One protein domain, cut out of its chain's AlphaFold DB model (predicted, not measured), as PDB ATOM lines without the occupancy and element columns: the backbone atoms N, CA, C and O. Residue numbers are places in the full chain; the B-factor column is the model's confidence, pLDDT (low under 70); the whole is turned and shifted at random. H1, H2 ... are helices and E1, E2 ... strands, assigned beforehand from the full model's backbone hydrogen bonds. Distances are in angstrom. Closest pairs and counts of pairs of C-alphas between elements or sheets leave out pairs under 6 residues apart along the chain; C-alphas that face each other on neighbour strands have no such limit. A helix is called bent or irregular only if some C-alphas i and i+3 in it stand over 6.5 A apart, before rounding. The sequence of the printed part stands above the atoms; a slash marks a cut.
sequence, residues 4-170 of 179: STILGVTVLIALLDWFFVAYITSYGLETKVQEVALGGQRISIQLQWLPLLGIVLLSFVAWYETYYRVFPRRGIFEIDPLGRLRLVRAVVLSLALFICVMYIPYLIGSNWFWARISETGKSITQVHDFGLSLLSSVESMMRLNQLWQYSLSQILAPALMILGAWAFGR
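Overview. This is residues 4 to 170 of the 179 residues of an uncharacterized protein of archaeon RBG_16_50_20 (UniProt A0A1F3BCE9). Four long helices, H1, H2, H3 and H6, make an up-and-down bundle, with two arms reaching away from the same end of it in different directions: the two-stranded hairpin E1-E2 and the helical hairpin H4-H5. At the other end, residues 72 to 78 of the link from H2 to H3 stick out as a free loop. The printed part has 167 residues with six named helices and two named strands, in the order H1 E1 E2 H2 H3 H4 H5 H6; the sheet E1 - E2 is antiparallel and the class is mostly helix. The whole is loose, with a radius of gyration of the C-alphas of 19.5 A, and flat, spanning 58 by 56 by 21 A.

Along the chain. Find C-alpha 4 at (-31.798, 1.825, -37.446); from there H1, residues 4 to 26, runs 32.5 A to C-alpha 26 at (-57.223, -12.787, -51.511). Next come E1, residues 33 to 38, and E2, residues 41 to 46. H2, residues 49 to 70, covers 31.8 A. H3, residues 81 to 107, covers 36.4 A; it is irregular, C-alphas 102 and 105 being 7.1 A apart, with a kink of 36 degrees near residue 101. After H4, residues 111 to 121, look for H5, residues 125 to 142, 24.8 A long and irregular, with C-alphas 137 and 140 7.0 A apart and a kink of 33 degrees near residue 136. H6, residues 146 to 168, runs 32.2 A to C-alpha 168 at (-43.234, -3.206, -20.676).

Arrangement. Begin with H1, which touches H2 at a shallow tilt of 29 degrees, opposite ways; their closest C-alphas, of Thr 10 and Ser 59, are 5.7 A apart. Look at E1 and E2, a hairpin, for N 36 and O 43 at 2.8 A and N 34 and O 45 at 2.9 A. H2 touches H6, the same way at a shallow tilt of 8 degrees, closest at the C-alphas of Ala 62 and Ile 162, 6.1 A. H3, the hub, touches H6 at 18 degrees, a shallow tilt, opposite ways; the C-alphas of Ser 94 and Met 161 come closest, at 4.6 A. H4 and H5, a helical hairpin, touch, closest at the C-alphas of Gly 121 and His 128, 4.6 A. H4 is apart from H1, H2 and H6. Every O i to N i+4 pair is within hydrogen-bond range in H1, H2 and H4; H3 has 21 of 23, H5 12 of 14 and H6 18 of 19.

Size, cuts and confidence. The two C-alphas farthest apart, of Gly 40 and Ser 123, are 65.8 A apart. The printed part has no cut, and no link is long. Residues 72 to 80 have pLDDT under 70.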
ATOM      1  N   SER A   4     -31.665   3.097 -36.740       80.12
ATOM      2  CA  SER A   4     -31.798   1.825 -37.446       80.12
ATOM      3  C   SER A   4     -32.649   0.772 -36.727       80.12
ATOM      4  O   SER A   4     -33.321   0.002 -37.397       80.12
ATOM      5  N   THR A   5     -32.658   0.707 -35.390       81.25
ATOM      6  CA  THR A   5     -33.459  -0.296 -34.666       81.25
ATOM      7  C   THR A   5     -34.939   0.073 -34.650       81.25
ATOM      8  O   THR A   5     -35.775  -0.802 -34.835       81.25
ATOM      9  N   ILE A   6     -35.266   1.358 -34.466       84.19
ATOM     10  CA  ILE A   6     -36.654   1.843 -34.540       84.19
ATOM     11  C   ILE A   6     -37.185   1.608 -35.953       84.19
ATOM     12  O   ILE A   6     -38.216   0.966 -36.124       84.19
ATOM     13  N   LEU A   7     -36.415   2.034 -36.959       88.25
ATOM     14  CA  LEU A   7     -36.748   1.816 -38.362       88.25
ATOM     15  C   LEU A   7     -36.902   0.327 -38.683       88.25
ATOM     16  O   LEU A   7     -37.877  -0.050 -39.318       88.25
ATOM     17  N   GLY A   8     -35.997  -0.529 -38.205       89.56
ATOM     18  CA  GLY A   8     -36.061  -1.971 -38.449       89.56
ATOM     19  C   GLY A   8     -37.335  -2.621 -37.903       89.56
ATOM     20  O   GLY A   8     -37.981  -3.386 -38.615       89.56
ATOM     21  N   VAL A   9     -37.738  -2.286 -36.673       89.00
ATOM     22  CA  VAL A   9     -38.977  -2.825 -36.082       89.00
ATOM     23  C   VAL A   9     -40.211  -2.263 -36.793       89.00
ATOM     24  O   VAL A   9     -41.151  -3.007 -37.062       89.00
ATOM     25  N   THR A  10     -40.209  -0.979 -37.158       92.75
ATOM     26  CA  THR A  10     -41.307  -0.376 -37.924       92.75
ATOM     27  C   THR A  10     -41.448  -0.996 -39.313       92.75
ATOM     28  O   THR A  10     -42.567  -1.301 -39.712       92.75
ATOM     29  N   VAL A  11     -40.344  -1.256 -40.018       93.81
ATOM     30  CA  VAL A  11     -40.353  -1.954 -41.315       93.81
ATOM     31  C   VAL A  11     -40.888  -3.375 -41.164       93.81
ATOM     32  O   VAL A  11     -41.709  -3.796 -41.970       93.81
ATOM     33  N   LEU A  12     -40.488  -4.101 -40.116       93.94
ATOM     34  CA  LEU A  12     -41.021  -5.438 -39.848       93.94
ATOM     35  C   LEU A  12     -42.544  -5.413 -39.646       93.94
ATOM     36  O   LEU A  12     -43.247  -6.243 -40.214       93.94
ATOM     37  N   ILE A  13     -43.058  -4.449 -38.879       93.81
ATOM     38  CA  ILE A  13     -44.504  -4.275 -38.672       93.81
ATOM     39  C   ILE A  13     -45.206  -3.905 -39.980       93.81
ATOM     40  O   ILE A  13     -46.256  -4.465 -40.272       93.81
ATOM     41  N   ALA A  14     -44.613  -3.025 -40.790       93.75
ATOM     42  CA  ALA A  14     -45.147  -2.653 -42.099       93.75
ATOM     43  C   ALA A  14     -45.255  -3.863 -43.037       93.75
ATOM     44  O   ALA A  14     -46.260  -4.031 -43.720       93.75
ATOM     45  N   LEU A  15     -44.234  -4.727 -43.048       95.12
ATOM     46  CA  LEU A  15     -44.239  -5.962 -43.831       95.12
ATOM     47  C   LEU A  15     -45.310  -6.932 -43.335       95.12
ATOM     48  O   LEU A  15     -46.052  -7.476 -44.145       95.12
ATOM     49  N   LEU A  16     -45.414  -7.133 -42.018       93.75
ATOM     50  CA  LEU A  16     -46.456  -7.977 -41.432       93.75
ATOM     51  C   LEU A  16     -47.851  -7.456 -41.777       93.75
ATOM     52  O   LEU A  16     -48.724  -8.249 -42.106       93.75
ATOM     53  N   ASP A  17     -48.072  -6.149 -41.704       92.94
ATOM     54  CA  ASP A  17     -49.370  -5.563 -42.020       92.94
ATOM     55  C   ASP A  17     -49.697  -5.662 -43.513       92.94
ATOM     56  O   ASP A  17     -50.797  -6.057 -43.892       92.94
ATOM     57  N   TRP A  18     -48.705  -5.439 -44.377       93.06
ATOM     58  CA  TRP A  18     -48.854  -5.676 -45.808       93.06
ATOM     59  C   TRP A  18     -49.218  -7.137 -46.107       93.06
ATOM     60  O   TRP A  18     -50.174  -7.386 -46.842       93.06
ATOM     61  N   PHE A  19     -48.529  -8.115 -45.512       92.69
ATOM     62  CA  PHE A  19     -48.884  -9.527 -45.687       92.69
ATOM     63  C   PHE A  19     -50.329  -9.816 -45.273       92.69
ATOM     64  O   PHE A  19     -51.019 -10.570 -45.957       92.69
ATOM     65  N   PHE A  20     -50.812  -9.183 -44.205       90.75
ATOM     66  CA  PHE A  20     -52.199  -9.314 -43.782       90.75
ATOM     67  C   PHE A  20     -53.186  -8.676 -44.773       90.75
ATOM     68  O   PHE A  20     -54.197  -9.296 -45.104       90.75
ATOM     69  N   VAL A  21     -52.885  -7.492 -45.314       91.00
ATOM     70  CA  VAL A  21     -53.691  -6.860 -46.376       91.00
ATOM     71  C   VAL A  21     -53.750  -7.756 -47.619       91.00
ATOM     72  O   VAL A  21     -54.826  -7.982 -48.173       91.00
ATOM     73  N   ALA A  22     -52.613  -8.315 -48.040       90.12
ATOM     74  CA  ALA A  22     -52.545  -9.248 -49.164       90.12
ATOM     75  C   ALA A  22     -53.349 -10.534 -48.893       90.12
ATOM     76  O   ALA A  22     -54.055 -11.027 -49.770       90.12
ATOM     77  N   TYR A  23     -53.297 -11.044 -47.660       89.50
ATOM     78  CA  TYR A  23     -54.119 -12.168 -47.232       89.50
ATOM     79  C   TYR A  23     -55.608 -11.822 -47.346       89.50
ATOM     80  O   TYR A  23     -56.318 -12.431 -48.137       89.50
ATOM     81  N   ILE A  24     -56.103 -10.809 -46.640       88.50
ATOM     82  CA  ILE A  24     -57.550 -10.564 -46.552       88.50
ATOM     83  C   ILE A  24     -58.178 -10.149 -47.896       88.50
ATOM     84  O   ILE A  24     -59.339 -10.461 -48.159       88.50
ATOM     85  N   THR A  25     -57.399  -9.519 -48.781       88.56
ATOM     86  CA  THR A  25     -57.811  -9.238 -50.168       88.56
ATOM     87  C   THR A  25     -57.969 -10.504 -50.995       88.56
ATOM     88  O   THR A  25     -58.960 -10.635 -51.711       88.56
ATOM     89  N   SER A  26     -57.076 -11.486 -50.843       87.31
ATOM     90  CA  SER A  26     -57.223 -12.787 -51.511       87.31
ATOM     91  C   SER A  26     -58.448 -13.584 -51.029       87.31
ATOM     92  O   SER A  26     -58.998 -14.380 -51.787       87.31
ATOM     93  N   TYR A  27     -58.926 -13.316 -49.809       84.00
ATOM     94  CA  TYR A  27     -60.122 -13.928 -49.214       84.00
ATOM     95  C   TYR A  27     -61.405 -13.084 -49.366       84.00
ATOM     96  O   TYR A  27     -62.402 -13.333 -48.680       84.00
ATOM     97  N   GLY A  28     -61.411 -12.110 -50.283       82.94
ATOM     98  CA  GLY A  28     -62.633 -11.422 -50.714       82.94
ATOM     99  C   GLY A  28     -62.847 -10.017 -50.154       82.94
ATOM    100  O   GLY A  28     -63.958  -9.501 -50.263       82.94
ATOM    101  N   LEU A  29     -61.830  -9.372 -49.565       85.62
ATOM    102  CA  LEU A  29     -61.920  -7.937 -49.279       85.62
ATOM    103  C   LEU A  29     -61.937  -7.139 -50.595       85.62
ATOM    104  O   LEU A  29     -60.985  -7.181 -51.374       85.62
ATOM    105  N   GLU A  30     -63.016  -6.388 -50.822       85.19
ATOM    106  CA  GLU A  30     -63.153  -5.521 -51.994       85.19
ATOM    107  C   GLU A  30     -62.091  -4.416 -52.007       85.19
ATOM    108  O   GLU A  30     -61.954  -3.631 -51.063       85.19
ATOM    109  N   THR A  31     -61.388  -4.295 -53.130       82.56
ATOM    110  CA  THR A  31     -60.411  -3.227 -53.336       82.56
ATOM    111  C   THR A  31     -61.121  -1.962 -53.812       82.56
ATOM    112  O   THR A  31     -61.485  -1.816 -54.976       82.56
ATOM    113  N   LYS A  32     -61.341  -1.016 -52.894       82.81
ATOM    114  CA  LYS A  32     -61.900   0.297 -53.239       82.81
ATOM    115  C   LYS A  32     -60.787   1.295 -53.501       82.81
ATOM    116  O   LYS A  32     -59.902   1.485 -52.667       82.81
ATOM    117  N   VAL A  33     -60.850   1.930 -54.665       84.69
ATOM    118  CA  VAL A  33     -59.935   2.992 -55.080       84.69
ATOM    119  C   VAL A  33     -60.652   4.322 -54.938       84.69
ATOM    120  O   VAL A  33     -61.795   4.462 -55.366       84.69
ATOM    121  N   GLN A  34     -59.981   5.295 -54.336       82.06
ATOM    122  CA  GLN A  34     -60.457   6.664 -54.258       82.06
ATOM    123  C   GLN A  34     -59.469   7.584 -54.953       82.06
ATOM    124  O   GLN A  34     -58.266   7.557 -54.691       82.06
ATOM    125  N   GLU A  35     -59.999   8.384 -55.870       83.75
ATOM    126  CA  GLU A  35     -59.239   9.421 -56.547       83.75
ATOM    127  C   GLU A  35     -59.147  10.646 -55.641       83.75
ATOM    128  O   GLU A  35     -60.157  11.211 -55.216       83.75
ATOM    129  N   VAL A  36     -57.921  11.058 -55.348       80.44
ATOM    130  CA  VAL A  36     -57.619  12.287 -54.626       80.44
ATOM    131  C   VAL A  36     -56.992  13.257 -55.619       80.44
ATOM    132  O   VAL A  36     -55.953  12.970 -56.214       80.44
ATOM    133  N   ALA A  37     -57.635  14.405 -55.825       80.88
ATOM    134  CA  ALA A  37     -57.095  15.471 -56.658       80.88
ATOM    135  C   ALA A  37     -56.170  16.364 -55.816       80.88
ATOM    136  O   ALA A  37     -56.623  17.046 -54.900       80.88
ATOM    137  N   LEU A  38     -54.877  16.372 -56.136       77.75
ATOM    138  CA  LEU A  38     -53.862  17.217 -55.504       77.75
ATOM    139  C   LEU A  38     -53.220  18.094 -56.578       77.75
ATOM    140  O   LEU A  38     -52.532  17.594 -57.464       77.75
ATOM    141  N   GLY A  39     -53.474  19.406 -56.531       72.56
ATOM    142  CA  GLY A  39     -52.809  20.378 -57.411       72.56
ATOM    143  C   GLY A  39     -52.944  20.087 -58.914       72.56
ATOM    144  O   GLY A  39     -51.999  20.311 -59.661       72.56
ATOM    145  N   GLY A  40     -54.085  19.544 -59.356       80.75
ATOM    146  CA  GLY A  40     -54.347  19.197 -60.762       80.75
ATOM    147  C   GLY A  40     -53.964  17.768 -61.170       80.75
ATOM    148  O   GLY A  40     -54.374  17.323 -62.238       80.75
ATOM    149  N   GLN A  41     -53.257  17.016 -60.321       76.88
ATOM    150  CA  GLN A  41     -52.987  15.593 -60.535       76.88
ATOM    151  C   GLN A  41     -54.027  14.737 -59.803       76.88
ATOM    152  O   GLN A  41     -54.334  14.981 -58.634       76.88
ATOM    153  N   ARG A  42     -54.580  13.732 -60.491       78.56
ATOM    154  CA  ARG A  42     -55.483  12.738 -59.896       78.56
ATOM    155  C   ARG A  42     -54.659  11.541 -59.446       78.56
ATOM    156  O   ARG A  42     -54.104  10.830 -60.278       78.56
ATOM    157  N   ILE A  43     -54.565  11.341 -58.138       81.25
ATOM    158  CA  ILE A  43     -53.849  10.216 -57.540       81.25
ATOM    159  C   ILE A  43     -54.886   9.201 -57.072       81.25
ATOM    160  O   ILE A  43     -55.730   9.503 -56.232       81.25
ATOM    161  N   SER A  44     -54.829   7.990 -57.615       81.25
ATOM    162  CA  SER A  44     -55.681   6.876 -57.207       81.25
ATOM    163  C   SER A  44     -55.058   6.143 -56.018       81.25
ATOM    164  O   SER A  44     -54.009   5.513 -56.163       81.25
ATOM    165  N   ILE A  45     -55.695   6.204 -54.849       81.00
ATOM    166  CA  ILE A  45     -55.232   5.527 -53.629       81.00
ATOM    167  C   ILE A  45     -56.225   4.418 -53.288       81.00
ATOM    168  O   ILE A  45     -57.427   4.664 -53.204       81.00
ATOM    169  N   GLN A  46     -55.748   3.188 -53.079       85.38
ATOM    170  CA  GLN A  46     -56.630   2.126 -52.580       85.38
ATOM    171  C   GLN A  46     -56.820   2.307 -51.070       85.38
ATOM    172  O   GLN A  46     -55.839   2.415 -50.332       85.38
ATOM    173  N   LEU A  47     -58.069   2.325 -50.601       84.19
ATOM    174  CA  LEU A  47     -58.402   2.674 -49.212       84.19
ATOM    175  C   LEU A  47     -57.725   1.761 -48.184       84.19
ATOM    176  O   LEU A  47     -57.375   2.212 -47.099       84.19
ATOM    177  N   GLN A  48     -57.493   0.499 -48.537       85.94
ATOM    178  CA  GLN A  48     -56.822  -0.495 -47.692       85.94
ATOM    179  C   GLN A  48     -55.355  -0.168 -47.356       85.94
ATOM    180  O   GLN A  48     -54.803  -0.726 -46.413       85.94
ATOM    181  N   TRP A  49     -54.707   0.742 -48.088       85.38
ATOM    182  CA  TRP A  49     -53.355   1.202 -47.739       85.38
ATOM    183  C   TRP A  49     -53.365   2.273 -46.648       85.38
ATOM    184  O   TRP A  49     -52.337   2.524 -46.022       85.38
ATOM    185  N   LEU A  50     -54.510   2.917 -46.405       88.12
ATOM    186  CA  LEU A  50     -54.604   4.017 -45.451       88.12
ATOM    187  C   LEU A  50     -54.370   3.544 -44.002       88.12
ATOM    188  O   LEU A  50     -53.543   4.154 -43.319       88.12
ATOM    189  N   PRO A  51     -54.997   2.445 -43.527       90.06
ATOM    190  CA  PRO A  51     -54.703   1.896 -42.202       90.06
ATOM    191  C   PRO A  51     -53.254   1.427 -42.066       90.06
ATOM    192  O   PRO A  51     -52.640   1.684 -41.033       90.06
ATOM    193  N   LEU A  52     -52.669   0.876 -43.134       89.62
ATOM    194  CA  LEU A  52     -51.269   0.449 -43.153       89.62
ATOM    195  C   LEU A  52     -50.312   1.610 -42.884       89.62
ATOM    196  O   LEU A  52     -49.436   1.520 -42.023       89.62
ATOM    197  N   LEU A  53     -50.513   2.747 -43.554       90.69
ATOM    198  CA  LEU A  53     -49.752   3.967 -43.268       90.69
ATOM    199  C   LEU A  53     -49.959   4.440 -41.823       90.69
ATOM    200  O   LEU A  53     -49.003   4.851 -41.160       90.69
ATOM    201  N   GLY A  54     -51.188   4.339 -41.314       91.75
ATOM    202  CA  GLY A  54     -51.511   4.619 -39.917       91.75
ATOM    203  C   GLY A  54     -50.712   3.750 -38.942       91.75
ATOM    204  O   GLY A  54     -50.096   4.277 -38.016       91.75
ATOM    205  N   ILE A  55     -50.647   2.436 -39.173       93.50
ATOM    206  CA  ILE A  55     -49.881   1.491 -38.349       93.50
ATOM    207  C   ILE A  55     -48.383   1.797 -38.403       93.50
ATOM    208  O   ILE A  55     -47.718   1.755 -37.366       93.50
ATOM    209  N   VAL A  56     -47.843   2.157 -39.570       93.38
ATOM    210  CA  VAL A  56     -46.433   2.560 -39.714       93.38
ATOM    211  C   VAL A  56     -46.120   3.780 -38.848       93.38
ATOM    212  O   VAL A  56     -45.150   3.762 -38.083       93.38
ATOM    213  N   LEU A  57     -46.958   4.817 -38.913       93.12
ATOM    214  CA  LEU A  57     -46.801   6.026 -38.103       93.12
ATOM    215  C   LEU A  57     -46.937   5.724 -36.605       93.12
ATOM    216  O   LEU A  57     -46.083   6.129 -35.815       93.12
ATOM    217  N   LEU A  58     -47.967   4.969 -36.213       93.62
ATOM    218  CA  LEU A  58     -48.197   4.566 -34.824       93.62
ATOM    219  C   LEU A  58     -47.030   3.751 -34.267       93.62
ATOM    220  O   LEU A  58     -46.578   4.008 -33.154       93.62
ATOM    221  N   SER A  59     -46.515   2.803 -35.046       92.00
ATOM    222  CA  SER A  59     -45.343   1.998 -34.707       92.00
ATOM    223  C   SER A  59     -44.125   2.885 -34.465       92.00
ATOM    224  O   SER A  59     -43.491   2.800 -33.414       92.00
ATOM    225  N   PHE A  60     -43.838   3.804 -35.389       91.50
ATOM    226  CA  PHE A  60     -42.709   4.719 -35.261       91.50
ATOM    227  C   PHE A  60     -42.785   5.564 -33.981       91.50
ATOM    228  O   PHE A  60     -41.822   5.623 -33.212       91.50
ATOM    229  N   VAL A  61     -43.951   6.159 -33.713       91.38
ATOM    230  CA  VAL A  61     -44.197   6.957 -32.502       91.38
ATOM    231  C   VAL A  61     -44.090   6.093 -31.240       91.38
ATOM    232  O   VAL A  61     -43.437   6.496 -30.276       91.38
ATOM    233  N   ALA A  62     -44.660   4.887 -31.240       90.38
ATOM    234  CA  ALA A  62     -44.625   3.979 -30.095       90.38
ATOM    235  C   ALA A  62     -43.196   3.567 -29.712       90.38
ATOM    236  O   ALA A  62     -42.854   3.535 -28.524       90.38
ATOM    237  N   TRP A  63     -42.337   3.287 -30.693       89.31
ATOM    238  CA  TRP A  63     -40.941   2.921 -30.435       89.31
ATOM    239  C   TRP A  63     -40.088   4.107 -30.023       89.31
ATOM    240  O   TRP A  63     -39.239   3.963 -29.140       89.31
ATOM    241  N   TYR A  64     -40.342   5.277 -30.610       88.62
ATOM    242  CA  TYR A  64     -39.731   6.524 -30.179       88.62
ATOM    243  C   TYR A  64     -40.033   6.784 -28.695       88.62
ATOM    244  O   TYR A  64     -39.115   6.901 -27.884       88.62
ATOM    245  N   GLU A  65     -41.307   6.756 -28.303       87.56
ATOM    246  CA  GLU A  65     -41.746   6.945 -26.916       87.56
ATOM    247  C   GLU A  65     -41.162   5.898 -25.960       87.56
ATOM    248  O   GLU A  65     -40.610   6.231 -24.907       87.56
ATOM    249  N   THR A  66     -41.234   4.619 -26.331       87.50
ATOM    250  CA  THR A  66     -40.685   3.514 -25.530       87.50
ATOM    251  C   THR A  66     -39.184   3.680 -25.302       87.50
ATOM    252  O   THR A  66     -38.699   3.471 -24.188       87.50
ATOM    253  N   TYR A  67     -38.441   4.119 -26.320       84.75
ATOM    254  CA  TYR A  67     -37.009   4.365 -26.200       84.75
ATOM    255  C   TYR A  67     -36.691   5.452 -25.166       84.75
ATOM    256  O   TYR A  67     -35.890   5.212 -24.261       84.75
ATOM    257  N   TYR A  68     -37.343   6.616 -25.244       82.12
ATOM    258  CA  TYR A  68     -37.106   7.715 -24.299       82.12
ATOM    259  C   TYR A  68     -37.549   7.397 -22.869       82.12
ATOM    260  O   TYR A  68     -37.000   7.942 -21.911       82.12
ATOM    261  N   ARG A  69     -38.516   6.492 -22.702       79.31
ATOM    262  CA  ARG A  69     -38.953   6.014 -21.383       79.31
ATOM    263  C   ARG A  69     -37.946   5.075 -20.733       79.31
ATOM    264  O   ARG A  69     -37.736   5.156 -19.522       79.31
ATOM    265  N   VAL A  70     -37.328   4.195 -21.520       78.69
ATOM    266  CA  VAL A  70     -36.296   3.269 -21.033       78.69
ATOM    267  C   VAL A  70     -34.970   4.001 -20.804       78.69
ATOM    268  O   VAL A  70     -34.290   3.728 -19.817       78.69
ATOM    269  N   PHE A  71     -34.639   4.966 -21.666       77.31
ATOM    270  CA  PHE A  71     -33.430   5.784 -21.599       77.31
ATOM    271  C   PHE A  71     -33.791   7.271 -21.434       77.31
ATOM    272  O   PHE A  71     -33.743   8.032 -22.406       77.31
ATOM    273  N   PRO A  72     -34.169   7.722 -20.220       67.50
ATOM    274  CA  PRO A  72     -34.392   9.141 -19.972       67.50
ATOM    275  C   PRO A  72     -33.101   9.917 -20.262       67.50
ATOM    276  O   PRO A  72     -32.018   9.420 -19.969       67.50
ATOM    277  N   ARG A  73     -33.206  11.144 -20.797       60.56
ATOM    278  CA  ARG A  73     -32.091  12.034 -21.224       60.56
ATOM    279  C   ARG A  73     -31.070  12.423 -20.123       60.56
ATOM    280  O   ARG A  73     -30.354  13.410 -20.260       60.56
ATOM    281  N   ARG A  74     -30.993  11.696 -19.007       51.91
ATOM    282  CA  ARG A  74     -30.065  11.932 -17.901       51.91
ATOM    283  C   ARG A  74     -28.756  11.188 -18.123       51.91
ATOM    284  O   ARG A  74     -28.650  10.024 -17.767       51.91
ATOM    285  N   GLY A  75     -27.771  11.937 -18.605       46.78
ATOM    286  CA  GLY A  75     -26.362  11.582 -18.515       46.78
ATOM    287  C   GLY A  75     -25.941  10.517 -19.515       46.78
ATOM    288  O   GLY A  75     -26.542   9.455 -19.630       46.78
ATOM    289  N   ILE A  76     -24.875  10.825 -20.239       46.34
ATOM    290  CA  ILE A  76     -24.153   9.921 -21.128       46.34
ATOM    291  C   ILE A  76     -23.436   8.900 -20.232       46.34
ATOM    292  O   ILE A  76     -22.241   8.995 -19.999       46.34
ATOM    293  N   PHE A  77     -24.182   7.975 -19.642       49.69
ATOM    294  CA  PHE A  77     -23.614   6.762 -19.081       49.69
ATOM    295  C   PHE A  77     -23.936   5.643 -20.055       49.69
ATOM    296  O   PHE A  77     -25.032   5.598 -20.622       49.69
ATOM    297  N   GLU A  78     -22.925   4.823 -20.322       55.28
ATOM    298  CA  GLU A  78     -22.967   3.655 -21.195       55.28
ATOM    299  C   GLU A  78     -24.332   2.973 -21.131       55.28
ATOM    300  O   GLU A  78     -24.895   2.808 -20.049       55.28
ATOM    301  N   ILE A  79     -24.884   2.623 -22.298       59.22
ATOM    302  CA  ILE A  79     -26.177   1.942 -22.407       59.22
ATOM    303  C   ILE A  79     -26.139   0.725 -21.482       59.22
ATOM    304  O   ILE A  79     -25.567  -0.300 -21.852       59.22
ATOM    305  N   ASP A  80     -26.755   0.859 -20.305       69.56
ATOM    306  CA  ASP A  80     -26.798  -0.192 -19.300       69.56
ATOM    307  C   ASP A  80     -27.355  -1.452 -19.984       69.56
ATOM    308  O   ASP A  80     -28.434  -1.380 -20.604       69.56
ATOM    309  N   PRO A  81     -26.642  -2.596 -19.957       75.38
ATOM    310  CA  PRO A  81     -27.130  -3.838 -20.547       75.38
ATOM    311  C   PRO A  81     -28.543  -4.187 -20.058       75.38
ATOM    312  O   PRO A  81     -29.344  -4.714 -20.837       75.38
ATOM    313  N   LEU A  82     -28.912  -3.795 -18.830       77.00
ATOM    314  CA  LEU A  82     -30.279  -3.931 -18.321       77.00
ATOM    315  C   LEU A  82     -31.301  -3.101 -19.110       77.00
ATOM    316  O   LEU A  82     -32.402  -3.579 -19.389       77.00
ATOM    317  N   GLY A  83     -30.967  -1.861 -19.472       76.56
ATOM    318  CA  GLY A  83     -31.825  -0.996 -20.283       76.56
ATOM    319  C   GLY A  83     -32.044  -1.574 -21.680       76.56
ATOM    320  O   GLY A  83     -33.170  -1.596 -22.179       76.56
ATOM    321  N   ARG A  84     -30.988  -2.133 -22.288       79.88
ATOM    322  CA  ARG A  84     -31.090  -2.816 -23.586       79.88
ATOM    323  C   ARG A  84     -31.984  -4.055 -23.500       79.88
ATOM    324  O   ARG A  84     -32.856  -4.216 -24.347       79.88
ATOM    325  N   LEU A  85     -31.814  -4.889 -22.475       82.69
ATOM    326  CA  LEU A  85     -32.640  -6.084 -22.283       82.69
ATOM    327  C   LEU A  85     -34.121  -5.731 -22.078       82.69
ATOM    328  O   LEU A  85     -34.992  -6.377 -22.653       82.69
ATOM    329  N   ARG A  86     -34.420  -4.682 -21.300       83.06
ATOM    330  CA  ARG A  86     -35.797  -4.198 -21.094       83.06
ATOM    331  C   ARG A  86     -36.437  -3.716 -22.387       83.06
ATOM    332  O   ARG A  86     -37.579  -4.069 -22.659       83.06
ATOM    333  N   LEU A  87     -35.697  -2.950 -23.184       85.44
ATOM    334  CA  LEU A  87     -36.158  -2.493 -24.488       85.44
ATOM    335  C   LEU A  87     -36.449  -3.681 -25.417       85.44
ATOM    336  O   LEU A  87     -37.521  -3.733 -26.008       85.44
ATOM    337  N   VAL A  88     -35.534  -4.653 -25.510       88.12
ATOM    338  CA  VAL A  88     -35.738  -5.864 -26.324       88.12
ATOM    339  C   VAL A  88     -36.964  -6.635 -25.843       88.12
ATOM    340  O   VAL A  88     -37.808  -6.997 -26.653       88.12
ATOM    341  N   ARG A  89     -37.118  -6.825 -24.529       88.38
ATOM    342  CA  ARG A  89     -38.298  -7.477 -23.948       88.38
ATOM    343  C   ARG A  89     -39.589  -6.739 -24.306       88.38
ATOM    344  O   ARG A  89     -40.557  -7.388 -24.683       88.38
ATOM    345  N   ALA A  90     -39.605  -5.411 -24.206       88.38
ATOM    346  CA  ALA A  90     -40.769  -4.610 -24.572       88.38
ATOM    347  C   ALA A  90     -41.102  -4.754 -26.062       88.38
ATOM    348  O   ALA A  90     -42.263  -4.970 -26.399       88.38
ATOM    349  N   VAL A  91     -40.096  -4.712 -26.940       89.56
ATOM    350  CA  VAL A  91     -40.272  -4.918 -28.385       89.56
ATOM    351  C   VAL A  91     -40.841  -6.304 -28.673       89.56
ATOM    352  O   VAL A  91     -41.879  -6.406 -29.316       89.56
ATOM    353  N   VAL A  92     -40.209  -7.361 -28.158       91.56
ATOM    354  CA  VAL A  92     -40.604  -8.751 -28.424       91.56
ATOM    355  C   VAL A  92     -42.020  -9.031 -27.927       91.56
ATOM    356  O   VAL A  92     -42.818  -9.590 -28.671       91.56
ATOM    357  N   LEU A  93     -42.362  -8.618 -26.704       92.12
ATOM    358  CA  LEU A  93     -43.697  -8.861 -26.151       92.12
ATOM    359  C   LEU A  93     -44.780  -8.081 -26.898       92.12
ATOM    360  O   LEU A  93     -45.847  -8.622 -27.170       92.12
ATOM    361  N   SER A  94     -44.510  -6.831 -27.266       92.00
ATOM    362  CA  SER A  94     -45.486  -6.010 -27.994       92.00
ATOM    363  C   SER A  94     -45.668  -6.487 -29.433       92.00
ATOM    364  O   SER A  94     -46.786  -6.491 -29.938       92.00
ATOM    365  N   LEU A  95     -44.586  -6.933 -30.079       92.31
ATOM    366  CA  LEU A  95     -44.636  -7.540 -31.404       92.31
ATOM    367  C   LEU A  95     -45.378  -8.881 -31.369       92.31
ATOM    368  O   LEU A  95     -46.180  -9.154 -32.255       92.31
ATOM    369  N   ALA A  96     -45.164  -9.694 -30.332       92.69
ATOM    370  CA  ALA A  96     -45.918 -10.927 -30.140       92.69
ATOM    371  C   ALA A  96     -47.418 -10.639 -29.996       92.69
ATOM    372  O   ALA A  96     -48.215 -11.275 -30.672       92.69
ATOM    373  N   LEU A  97     -47.809  -9.637 -29.196       91.75
ATOM    374  CA  LEU A  97     -49.211  -9.215 -29.088       91.75
ATOM    375  C   LEU A  97     -49.785  -8.771 -30.440       91.75
ATOM    376  O   LEU A  97     -50.878  -9.205 -30.800       91.75
ATOM    377  N   PHE A  98     -49.037  -7.964 -31.197       92.69
ATOM    378  CA  PHE A  98     -49.427  -7.527 -32.538       92.69
ATOM    379  C   PHE A  98     -49.693  -8.723 -33.466       92.69
ATOM    380  O   PHE A  98     -50.778  -8.841 -34.028       92.69
ATOM    381  N   ILE A  99     -48.730  -9.645 -33.574       92.12
ATOM    382  CA  ILE A  99     -48.827 -10.830 -34.437       92.12
ATOM    383  C   ILE A  99     -49.978 -11.731 -33.990       92.12
ATOM    384  O   ILE A  99     -50.768 -12.170 -34.823       92.12
ATOM    385  N   CYS A 100     -50.096 -11.991 -32.687       89.44
ATOM    386  CA  CYS A 100     -51.141 -12.843 -32.138       89.44
ATOM    387  C   CYS A 100     -52.528 -12.330 -32.530       89.44
ATOM    388  O   CYS A 100     -53.328 -13.068 -33.088       89.44
ATOM    389  N   VAL A 101     -52.797 -11.049 -32.303       88.88
ATOM    390  CA  VAL A 101     -54.106 -10.449 -32.590       88.88
ATOM    391  C   VAL A 101     -54.373 -10.383 -34.091       88.88
ATOM    392  O   VAL A 101     -55.505 -10.583 -34.526       88.88
ATOM    393  N   MET A 102     -53.335 -10.114 -34.883       89.31
ATOM    394  CA  MET A 102     -53.484  -9.948 -36.323       89.31
ATOM    395  C   MET A 102     -53.625 -11.272 -37.073       89.31
ATOM    396  O   MET A 102     -54.303 -11.295 -38.088       89.31
ATOM    397  N   TYR A 103     -53.025 -12.367 -36.594       87.31
ATOM    398  CA  TYR A 103     -52.956 -13.625 -37.345       87.31
ATOM    399  C   TYR A 103     -53.672 -14.807 -36.691       87.31
ATOM    400  O   TYR A 103     -54.205 -15.642 -37.419       87.31
ATOM    401  N   ILE A 104     -53.734 -14.906 -35.356       85.81
ATOM    402  CA  ILE A 104     -54.366 -16.061 -34.686       85.81
ATOM    403  C   ILE A 104     -55.817 -16.263 -35.135       85.81
ATOM    404  O   ILE A 104     -56.149 -17.399 -35.480       85.81
ATOM    405  N   PRO A 105     -56.665 -15.215 -35.220       82.56
ATOM    406  CA  PRO A 105     -58.052 -15.393 -35.634       82.56
ATOM    407  C   PRO A 105     -58.210 -16.061 -37.005       82.56
ATOM    408  O   PRO A 105     -59.156 -16.806 -37.236       82.56
ATOM    409  N   TYR A 106     -57.244 -15.831 -37.894       81.69
ATOM    410  CA  TYR A 106     -57.243 -16.330 -39.266       81.69
ATOM    411  C   TYR A 106     -56.540 -17.687 -39.393       81.69
ATOM    412  O   TYR A 106     -56.959 -18.529 -40.182       81.69
ATOM    413  N   LEU A 107     -55.519 -17.948 -38.570       81.56
ATOM    414  CA  LEU A 107     -54.847 -19.248 -38.503       81.56
ATOM    415  C   LEU A 107     -55.763 -20.344 -37.957       81.56
ATOM    416  O   LEU A 107     -55.685 -21.479 -38.425       81.56
ATOM    417  N   ILE A 108     -56.660 -20.013 -37.026       79.19
ATOM    418  CA  ILE A 108     -57.647 -20.958 -36.482       79.19
ATOM    419  C   ILE A 108     -58.617 -21.440 -37.564       79.19
ATOM    420  O   ILE A 108     -59.078 -22.570 -37.505       79.19
ATOM    421  N   GLY A 109     -58.893 -20.644 -38.596       72.06
ATOM    422  CA  GLY A 109     -59.688 -21.100 -39.740       72.06
ATOM    423  C   GLY A 109     -58.971 -22.115 -40.638       72.06
ATOM    424  O   GLY A 109     -59.597 -22.693 -41.522       72.06
ATOM    425  N   SER A 110     -57.665 -22.340 -40.449       77.25
ATOM    426  CA  SER A 110     -56.876 -23.205 -41.327       77.25
ATOM    427  C   SER A 110     -56.943 -24.682 -40.923       77.25
ATOM    428  O   SER A 110     -56.769 -25.050 -39.759       77.25
ATOM    429  N   ASN A 111     -57.095 -25.559 -41.918       81.00
ATOM    430  CA  ASN A 111     -57.050 -27.013 -41.713       81.00
ATOM    431  C   ASN A 111     -55.712 -27.474 -41.121       81.00
ATOM    432  O   ASN A 111     -55.668 -28.427 -40.347       81.00
ATOM    433  N   TRP A 112     -54.618 -26.785 -41.461       83.88
ATOM    434  CA  TRP A 112     -53.285 -27.093 -40.951       83.88
ATOM    435  C   TRP A 112     -53.174 -26.867 -39.436       83.88
ATOM    436  O   TRP A 112     -52.628 -27.714 -38.728       83.88
ATOM    437  N   PHE A 113     -53.748 -25.772 -38.923       83.94
ATOM    438  CA  PHE A 113     -53.781 -25.491 -37.487       83.94
ATOM    439  C   PHE A 113     -54.516 -26.596 -36.719       83.94
ATOM    440  O   PHE A 113     -53.979 -27.150 -35.757       83.94
ATOM    441  N   TRP A 114     -55.707 -26.983 -37.186       84.69
ATOM    442  CA  TRP A 114     -56.500 -28.035 -36.549       84.69
ATOM    443  C   TRP A 114     -55.877 -29.421 -36.659       84.69
ATOM    444  O   TRP A 114     -55.922 -30.176 -35.689       84.69
ATOM    445  N   ALA A 115     -55.243 -29.744 -37.789       85.50
ATOM    446  CA  ALA A 115     -54.482 -30.981 -37.931       85.50
ATOM    447  C   ALA A 115     -53.388 -31.067 -36.859       85.50
ATOM    448  O   ALA A 115     -53.273 -32.079 -36.167       85.50
ATOM    449  N   ARG A 116     -52.650 -29.972 -36.633       85.75
ATOM    450  CA  ARG A 116     -51.570 -29.948 -35.644       85.75
ATOM    451  C   ARG A 116     -52.063 -29.967 -34.197       85.75
ATOM    452  O   ARG A 116     -51.476 -30.668 -33.369       85.75
ATOM    453  N   ILE A 117     -53.141 -29.243 -33.890       85.69
ATOM    454  CA  ILE A 117     -53.802 -29.299 -32.575       85.69
ATOM    455  C   ILE A 117     -54.332 -30.709 -32.303       85.69
ATOM    456  O   ILE A 117     -54.149 -31.213 -31.202       85.69
ATOM    457  N   SER A 118     -54.920 -31.375 -33.298       84.31
ATOM    458  CA  SER A 118     -55.412 -32.751 -33.178       84.31
ATOM    459  C   SER A 118     -54.276 -33.752 -32.947       84.31
ATOM    460  O   SER A 118     -54.345 -34.563 -32.026       84.31
ATOM    461  N   GLU A 119     -53.190 -33.670 -33.719       87.69
ATOM    462  CA  GLU A 119     -52.005 -34.519 -33.536       87.69
ATOM    463  C   GLU A 119     -51.387 -34.362 -32.146       87.69
ATOM    464  O   GLU A 119     -51.075 -35.352 -31.488       87.69
ATOM    465  N   THR A 120     -51.246 -33.121 -31.681       84.69
ATOM    466  CA  THR A 120     -50.632 -32.822 -30.379       84.69
ATOM    467  C   THR A 120     -51.590 -33.145 -29.227       84.69
ATOM    468  O   THR A 120     -51.178 -33.696 -28.204       84.69
ATOM    469  N   GLY A 121     -52.884 -32.885 -29.414       81.00
ATOM    470  CA  GLY A 121     -53.952 -33.135 -28.445       81.00
ATOM    471  C   GLY A 121     -54.149 -34.614 -28.110       81.00
ATOM    472  O   GLY A 121     -54.539 -34.930 -26.991       81.00
ATOM    473  N   LYS A 122     -53.784 -35.529 -29.020       84.00
ATOM    474  CA  LYS A 122     -53.738 -36.978 -28.734       84.00
ATOM    475  C   LYS A 122     -52.766 -37.332 -27.606       84.00
ATOM    476  O   LYS A 122     -52.979 -38.318 -26.912       84.00
ATOM    477  N   SER A 123     -51.700 -36.547 -27.444       85.81
ATOM    478  CA  SER A 123     -50.674 -36.761 -26.416       85.81
ATOM    479  C   SER A 123     -50.863 -35.895 -25.170       85.81
ATOM    480  O   SER A 123     -50.427 -36.282 -24.089       85.81
ATOM    481  N   ILE A 124     -51.504 -34.728 -25.304       87.06
ATOM    482  CA  ILE A 124     -51.652 -33.741 -24.229       87.06
ATOM    483  C   ILE A 124     -53.079 -33.182 -24.248       87.06
ATOM    484  O   ILE A 124     -53.414 -32.335 -25.077       87.06
ATOM    485  N   THR A 125     -53.906 -33.593 -23.287       84.44
ATOM    486  CA  THR A 125     -55.311 -33.153 -23.160       84.44
ATOM    487  C   THR A 125     -55.452 -31.640 -22.978       84.44
ATOM    488  O   THR A 125     -56.337 -31.033 -23.568       84.44
ATOM    489  N   GLN A 126     -54.511 -30.994 -22.279       85.62
ATOM    490  CA  GLN A 126     -54.502 -29.532 -22.118       85.62
ATOM    491  C   GLN A 126     -54.428 -28.776 -23.454       85.62
ATOM    492  O   GLN A 126     -54.977 -27.683 -23.572       85.62
ATOM    493  N   VAL A 127     -53.764 -29.341 -24.469       84.56
ATOM    494  CA  VAL A 127     -53.670 -28.718 -25.801       84.56
ATOM    495  C   VAL A 127     -55.005 -28.811 -26.536       84.56
ATOM    496  O   VAL A 127     -55.380 -27.880 -27.248       84.56
ATOM    497  N   HIS A 128     -55.739 -29.906 -26.334       80.06
ATOM    498  CA  HIS A 128     -57.080 -30.073 -26.879       80.06
ATOM    499  C   HIS A 128     -58.059 -29.060 -26.269       80.06
ATOM    500  O   HIS A 128     -58.704 -28.317 -27.009       80.06
ATOM    501  N   ASP A 129     -58.088 -28.956 -24.937       84.81
ATOM    502  CA  ASP A 129     -58.961 -28.016 -24.218       84.81
ATOM    503  C   ASP A 129     -58.626 -26.557 -24.556       84.81
ATOM    504  O   ASP A 129     -59.518 -25.734 -24.777       84.81
ATOM    505  N   PHE A 130     -57.332 -26.241 -24.678       85.88
ATOM    506  CA  PHE A 130     -56.877 -24.937 -25.152       85.88
ATOM    507  C   PHE A 130     -57.391 -24.638 -26.563       85.88
ATOM    508  O   PHE A 130     -57.900 -23.545 -26.799       85.88
ATOM    509  N   GLY A 131     -57.304 -25.597 -27.489       83.06
ATOM    510  CA  GLY A 131     -57.816 -25.445 -28.851       83.06
ATOM    511  C   GLY A 131     -59.313 -25.127 -28.884       83.06
ATOM    512  O   GLY A 131     -59.727 -24.202 -29.581       83.06
ATOM    513  N   LEU A 132     -60.115 -25.829 -28.081       84.06
ATOM    514  CA  LEU A 132     -61.556 -25.576 -27.967       84.06
ATOM    515  C   LEU A 132     -61.858 -24.191 -27.373       84.06
ATOM    516  O   LEU A 132     -62.694 -23.462 -27.904       84.06
ATOM    517  N   SER A 133     -61.147 -23.794 -26.311       85.50
ATOM    518  CA  SER A 133     -61.295 -22.462 -25.705       85.50
ATOM    519  C   SER A 133     -60.864 -21.336 -26.647       85.50
ATOM    520  O   SER A 133     -61.422 -20.236 -26.617       85.50
ATOM    521  N   LEU A 134     -59.841 -21.582 -27.461       83.81
ATOM    522  CA  LEU A 134     -59.354 -20.635 -28.450       83.81
ATOM    523  C   LEU A 134     -60.386 -20.456 -29.572       83.81
ATOM    524  O   LEU A 134     -60.677 -19.324 -29.954       83.81
ATOM    525  N   LEU A 135     -60.978 -21.556 -30.052       84.38
ATOM    526  CA  LEU A 135     -62.034 -21.527 -31.062       84.38
ATOM    527  C   LEU A 135     -63.249 -20.741 -30.574       84.38
ATOM    528  O   LEU A 135     -63.689 -19.843 -31.283       84.38
ATOM    529  N   SER A 136     -63.746 -21.007 -29.363       85.19
ATOM    530  CA  SER A 136     -64.910 -20.287 -28.828       85.19
ATOM    531  C   SER A 136     -64.654 -18.784 -28.677       85.19
ATOM    532  O   SER A 136     -65.540 -17.971 -28.932       85.19
ATOM    533  N   SER A 137     -63.422 -18.398 -28.331       82.44
ATOM    534  CA  SER A 137     -63.022 -16.990 -28.204       82.44
ATOM    535  C   SER A 137     -62.954 -16.266 -29.553       82.44
ATOM    536  O   SER A 137     -63.198 -15.063 -29.630       82.44
ATOM    537  N   VAL A 138     -62.606 -16.985 -30.620       81.69
ATOM    538  CA  VAL A 138     -62.355 -16.419 -31.952       81.69
ATOM    539  C   VAL A 138     -63.553 -16.562 -32.891       81.69
ATOM    540  O   VAL A 138     -63.674 -15.809 -33.858       81.69
ATOM    541  N   GLU A 139     -64.487 -17.460 -32.592       82.12
ATOM    542  CA  GLU A 139     -65.660 -17.746 -33.418       82.12
ATOM    543  C   GLU A 139     -66.471 -16.485 -33.756       82.12
ATOM    544  O   GLU A 139     -66.874 -16.290 -34.906       82.12
ATOM    545  N   SER A 140     -66.643 -15.576 -32.789       81.12
ATOM    546  CA  SER A 140     -67.327 -14.296 -33.022       81.12
ATOM    547  C   SER A 140     -66.651 -13.459 -34.106       81.12
ATOM    548  O   SER A 140     -67.339 -12.732 -34.811       81.12
ATOM    549  N   MET A 141     -65.326 -13.535 -34.228       79.69
ATOM    550  CA  MET A 141     -64.544 -12.768 -35.195       79.69
ATOM    551  C   MET A 141     -64.567 -13.432 -36.576       79.69
ATOM    552  O   MET A 141     -64.665 -12.735 -37.583       79.69
ATOM    553  N   MET A 142     -64.581 -14.768 -36.633       79.56
ATOM    554  CA  MET A 142     -64.699 -15.531 -37.884       79.56
ATOM    555  C   MET A 142     -66.054 -15.349 -38.578       79.56
ATOM    556  O   MET A 142     -66.120 -15.383 -39.803       79.56
ATOM    557  N   ARG A 143     -67.135 -15.140 -37.815       84.44
ATOM    558  CA  ARG A 143     -68.487 -14.909 -38.360       84.44
ATOM    559  C   ARG A 143     -68.683 -13.511 -38.959       84.44
ATOM    560  O   ARG A 143     -69.704 -13.265 -39.600       84.44
ATOM    561  N   LEU A 144     -67.753 -12.585 -38.731       84.50
ATOM    562  CA  LEU A 144     -67.831 -11.233 -39.281       84.50
ATOM    563  C   LEU A 144     -67.526 -11.236 -40.780       84.50
ATOM    564  O   LEU A 144     -66.792 -12.090 -41.270       84.50
ATOM    565  N   ASN A 145     -68.041 -10.238 -41.502       87.25
ATOM    566  CA  ASN A 145     -67.628 -10.015 -42.886       87.25
ATOM    567  C   ASN A 145     -66.152  -9.567 -42.958       87.25
ATOM    568  O   ASN A 145     -65.585  -9.061 -41.985       87.25
ATOM    569  N   GLN A 146     -65.533  -9.709 -44.129       85.81
ATOM    570  CA  GLN A 146     -64.117  -9.399 -44.350       85.81
ATOM    571  C   GLN A 146     -63.773  -7.939 -44.013       85.81
ATOM    572  O   GLN A 146     -62.686  -7.660 -43.512       85.81
ATOM    573  N   LEU A 147     -64.704  -7.005 -44.236       87.56
ATOM    574  CA  LEU A 147     -64.509  -5.588 -43.917       87.56
ATOM    575  C   LEU A 147     -64.377  -5.345 -42.405       87.56
ATOM    576  O   LEU A 147     -63.511  -4.581 -41.972       87.56
ATOM    577  N   TRP A 148     -65.220  -5.991 -41.598       88.88
ATOM    578  CA  TRP A 148     -65.173  -5.905 -40.140       88.88
ATOM    579  C   TRP A 148     -63.968  -6.646 -39.574       88.88
ATOM    580  O   TRP A 148     -63.316  -6.119 -38.677       88.88
ATOM    581  N   GLN A 149     -63.630  -7.815 -40.126       89.19
ATOM    582  CA  GLN A 149     -62.407  -8.545 -39.779       89.19
ATOM    583  C   GLN A 149     -61.168  -7.668 -39.998       89.19
ATOM    584  O   GLN A 149     -60.381  -7.458 -39.074       89.19
ATOM    585  N   TYR A 150     -61.060  -7.061 -41.185       90.06
ATOM    586  CA  TYR A 150     -59.998  -6.120 -41.518       90.06
ATOM    587  C   TYR A 150     -59.956  -4.949 -40.531       90.06
ATOM    588  O   TYR A 150     -58.937  -4.725 -39.883       90.06
ATOM    589  N   SER A 151     -61.074  -4.242 -40.362       90.38
ATOM    590  CA  SER A 151     -61.138  -3.035 -39.529       90.38
ATOM    591  C   SER A 151     -60.795  -3.318 -38.064       90.38
ATOM    592  O   SER A 151     -60.031  -2.575 -37.452       90.38
ATOM    593  N   LEU A 152     -61.311  -4.412 -37.494       90.75
ATOM    594  CA  LEU A 152     -61.020  -4.790 -36.112       90.75
ATOM    595  C   LEU A 152     -59.561  -5.201 -35.931       90.75
ATOM    596  O   LEU A 152     -58.938  -4.757 -34.970       90.75
ATOM    597  N   SER A 153     -58.990  -5.986 -36.847       91.81
ATOM    598  CA  SER A 153     -57.570  -6.351 -36.785       91.81
ATOM    599  C   SER A 153     -56.663  -5.123 -36.879       91.81
ATOM    600  O   SER A 153     -55.748  -4.984 -36.067       91.81
ATOM    601  N   GLN A 154     -56.975  -4.192 -37.785       92.12
ATOM    602  CA  GLN A 154     -56.246  -2.934 -37.981       92.12
ATOM    603  C   GLN A 154     -56.325  -1.982 -36.777       92.12
ATOM    604  O   GLN A 154     -55.485  -1.099 -36.645       92.12
ATOM    605  N   ILE A 155     -57.301  -2.149 -35.880       93.44
ATOM    606  CA  ILE A 155     -57.428  -1.347 -34.652       93.44
ATOM    607  C   ILE A 155     -56.825  -2.087 -33.453       93.44
ATOM    608  O   ILE A 155     -55.998  -1.534 -32.723       93.44
ATOM    609  N   LEU A 156     -57.221  -3.343 -33.236       92.81
ATOM    610  CA  LEU A 156     -56.855  -4.117 -32.050       92.81
ATOM    611  C   LEU A 156     -55.366  -4.458 -32.020       92.81
ATOM    612  O   LEU A 156     -54.747  -4.358 -30.959       92.81
ATOM    613  N   ALA A 157     -54.779  -4.828 -33.162       93.62
ATOM    614  CA  ALA A 157     -53.368  -5.196 -33.230       93.62
ATOM    615  C   ALA A 157     -52.444  -4.027 -32.832       93.62
ATOM    616  O   ALA A 157     -51.661  -4.193 -31.888       93.62
ATOM    617  N   PRO A 158     -52.533  -2.825 -33.445       93.50
ATOM    618  CA  PRO A 158     -51.705  -1.700 -33.017       93.50
ATOM    619  C   PRO A 158     -52.075  -1.190 -31.620       93.50
ATOM    620  O   PRO A 158     -51.176  -0.789 -30.882       93.50
ATOM    621  N   ALA A 159     -53.345  -1.247 -31.200       93.88
ATOM    622  CA  ALA A 159     -53.730  -0.858 -29.843       93.88
ATOM    623  C   ALA A 159     -53.031  -1.725 -28.783       93.88
ATOM    624  O   ALA A 159     -52.411  -1.197 -27.856       93.88
ATOM    625  N   LEU A 160     -53.060  -3.052 -28.938       92.94
ATOM    626  CA  LEU A 160     -52.400  -3.974 -28.013       92.94
ATOM    627  C   LEU A 160     -50.876  -3.891 -28.093       92.94
ATOM    628  O   LEU A 160     -50.211  -3.987 -27.061       92.94
ATOM    629  N   MET A 161     -50.319  -3.628 -29.275       94.00
ATOM    630  CA  MET A 161     -48.896  -3.330 -29.424       94.00
ATOM    631  C   MET A 161     -48.495  -2.091 -28.616       94.00
ATOM    632  O   MET A 161     -47.520  -2.138 -27.871       94.00
ATOM    633  N   ILE A 162     -49.246  -0.990 -28.724       92.75
ATOM    634  CA  ILE A 162     -48.970   0.252 -27.991       92.75
ATOM    635  C   ILE A 162     -49.113   0.027 -26.484       92.75
ATOM    636  O   ILE A 162     -48.258   0.468 -25.714       92.75
ATOM    637  N   LEU A 163     -50.158  -0.684 -26.052       92.12
ATOM    638  CA  LEU A 163     -50.355  -1.032 -24.646       92.12
ATOM    639  C   LEU A 163     -49.216  -1.904 -24.114       92.12
ATOM    640  O   LEU A 163     -48.711  -1.636 -23.023       92.12
ATOM    641  N   GLY A 164     -48.765  -2.892 -24.888       88.94
ATOM    642  CA  GLY A 164     -47.595  -3.704 -24.572       88.94
ATOM    643  C   GLY A 164     -46.337  -2.848 -24.448       88.94
ATOM    644  O   GLY A 164     -45.643  -2.902 -23.431       88.94
ATOM    645  N   ALA A 165     -46.084  -1.984 -25.430       88.31
ATOM    646  CA  ALA A 165     -44.892  -1.148 -25.470       88.31
ATOM    647  C   ALA A 165     -44.867  -0.192 -24.270       88.31
ATOM    648  O   ALA A 165     -43.850  -0.027 -23.594       88.31
ATOM    649  N   TRP A 166     -46.032   0.356 -23.928       87.75
ATOM    650  CA  TRP A 166     -46.229   1.208 -22.769       87.75
ATOM    651  C   TRP A 166     -46.073   0.462 -21.440       87.75
ATOM    652  O   TRP A 166     -45.395   0.961 -20.541       87.75
ATOM    653  N   ALA A 167     -46.675  -0.721 -21.301       87.44
ATOM    654  CA  ALA A 167     -46.635  -1.517 -20.077       87.44
ATOM    655  C   ALA A 167     -45.224  -2.045 -19.791       87.44
ATOM    656  O   ALA A 167     -44.721  -1.893 -18.676       87.44
ATOM    657  N   PHE A 168     -44.563  -2.607 -20.803       83.50
ATOM    658  CA  PHE A 168     -43.234  -3.206 -20.676       83.50
ATOM    659  C   PHE A 168     -42.095  -2.182 -20.774       83.50
ATOM    660  O   PHE A 168     -40.992  -2.450 -20.298       83.50
ATOM    661  N   GLY A 169     -42.353  -0.994 -21.328       76.38
ATOM    662  CA  GLY A 169     -41.417   0.133 -21.358       76.38
ATOM    663  C   GLY A 169     -41.361   0.952 -20.062       76.38
ATOM    664  O   GLY A 169     -40.516   1.842 -19.935       76.38
ATOM    665  N   ARG A 170     -42.237   0.689 -19.079       72.25
ATOM    666  CA  ARG A 170     -42.214   1.380 -17.780       72.25
ATOM    667  C   ARG A 170     -40.939   1.039 -17.009       72.25
ATOM    668  O   ARG A 170     -40.734  -0.087 -16.563       72.25
TER     669      ARG A 170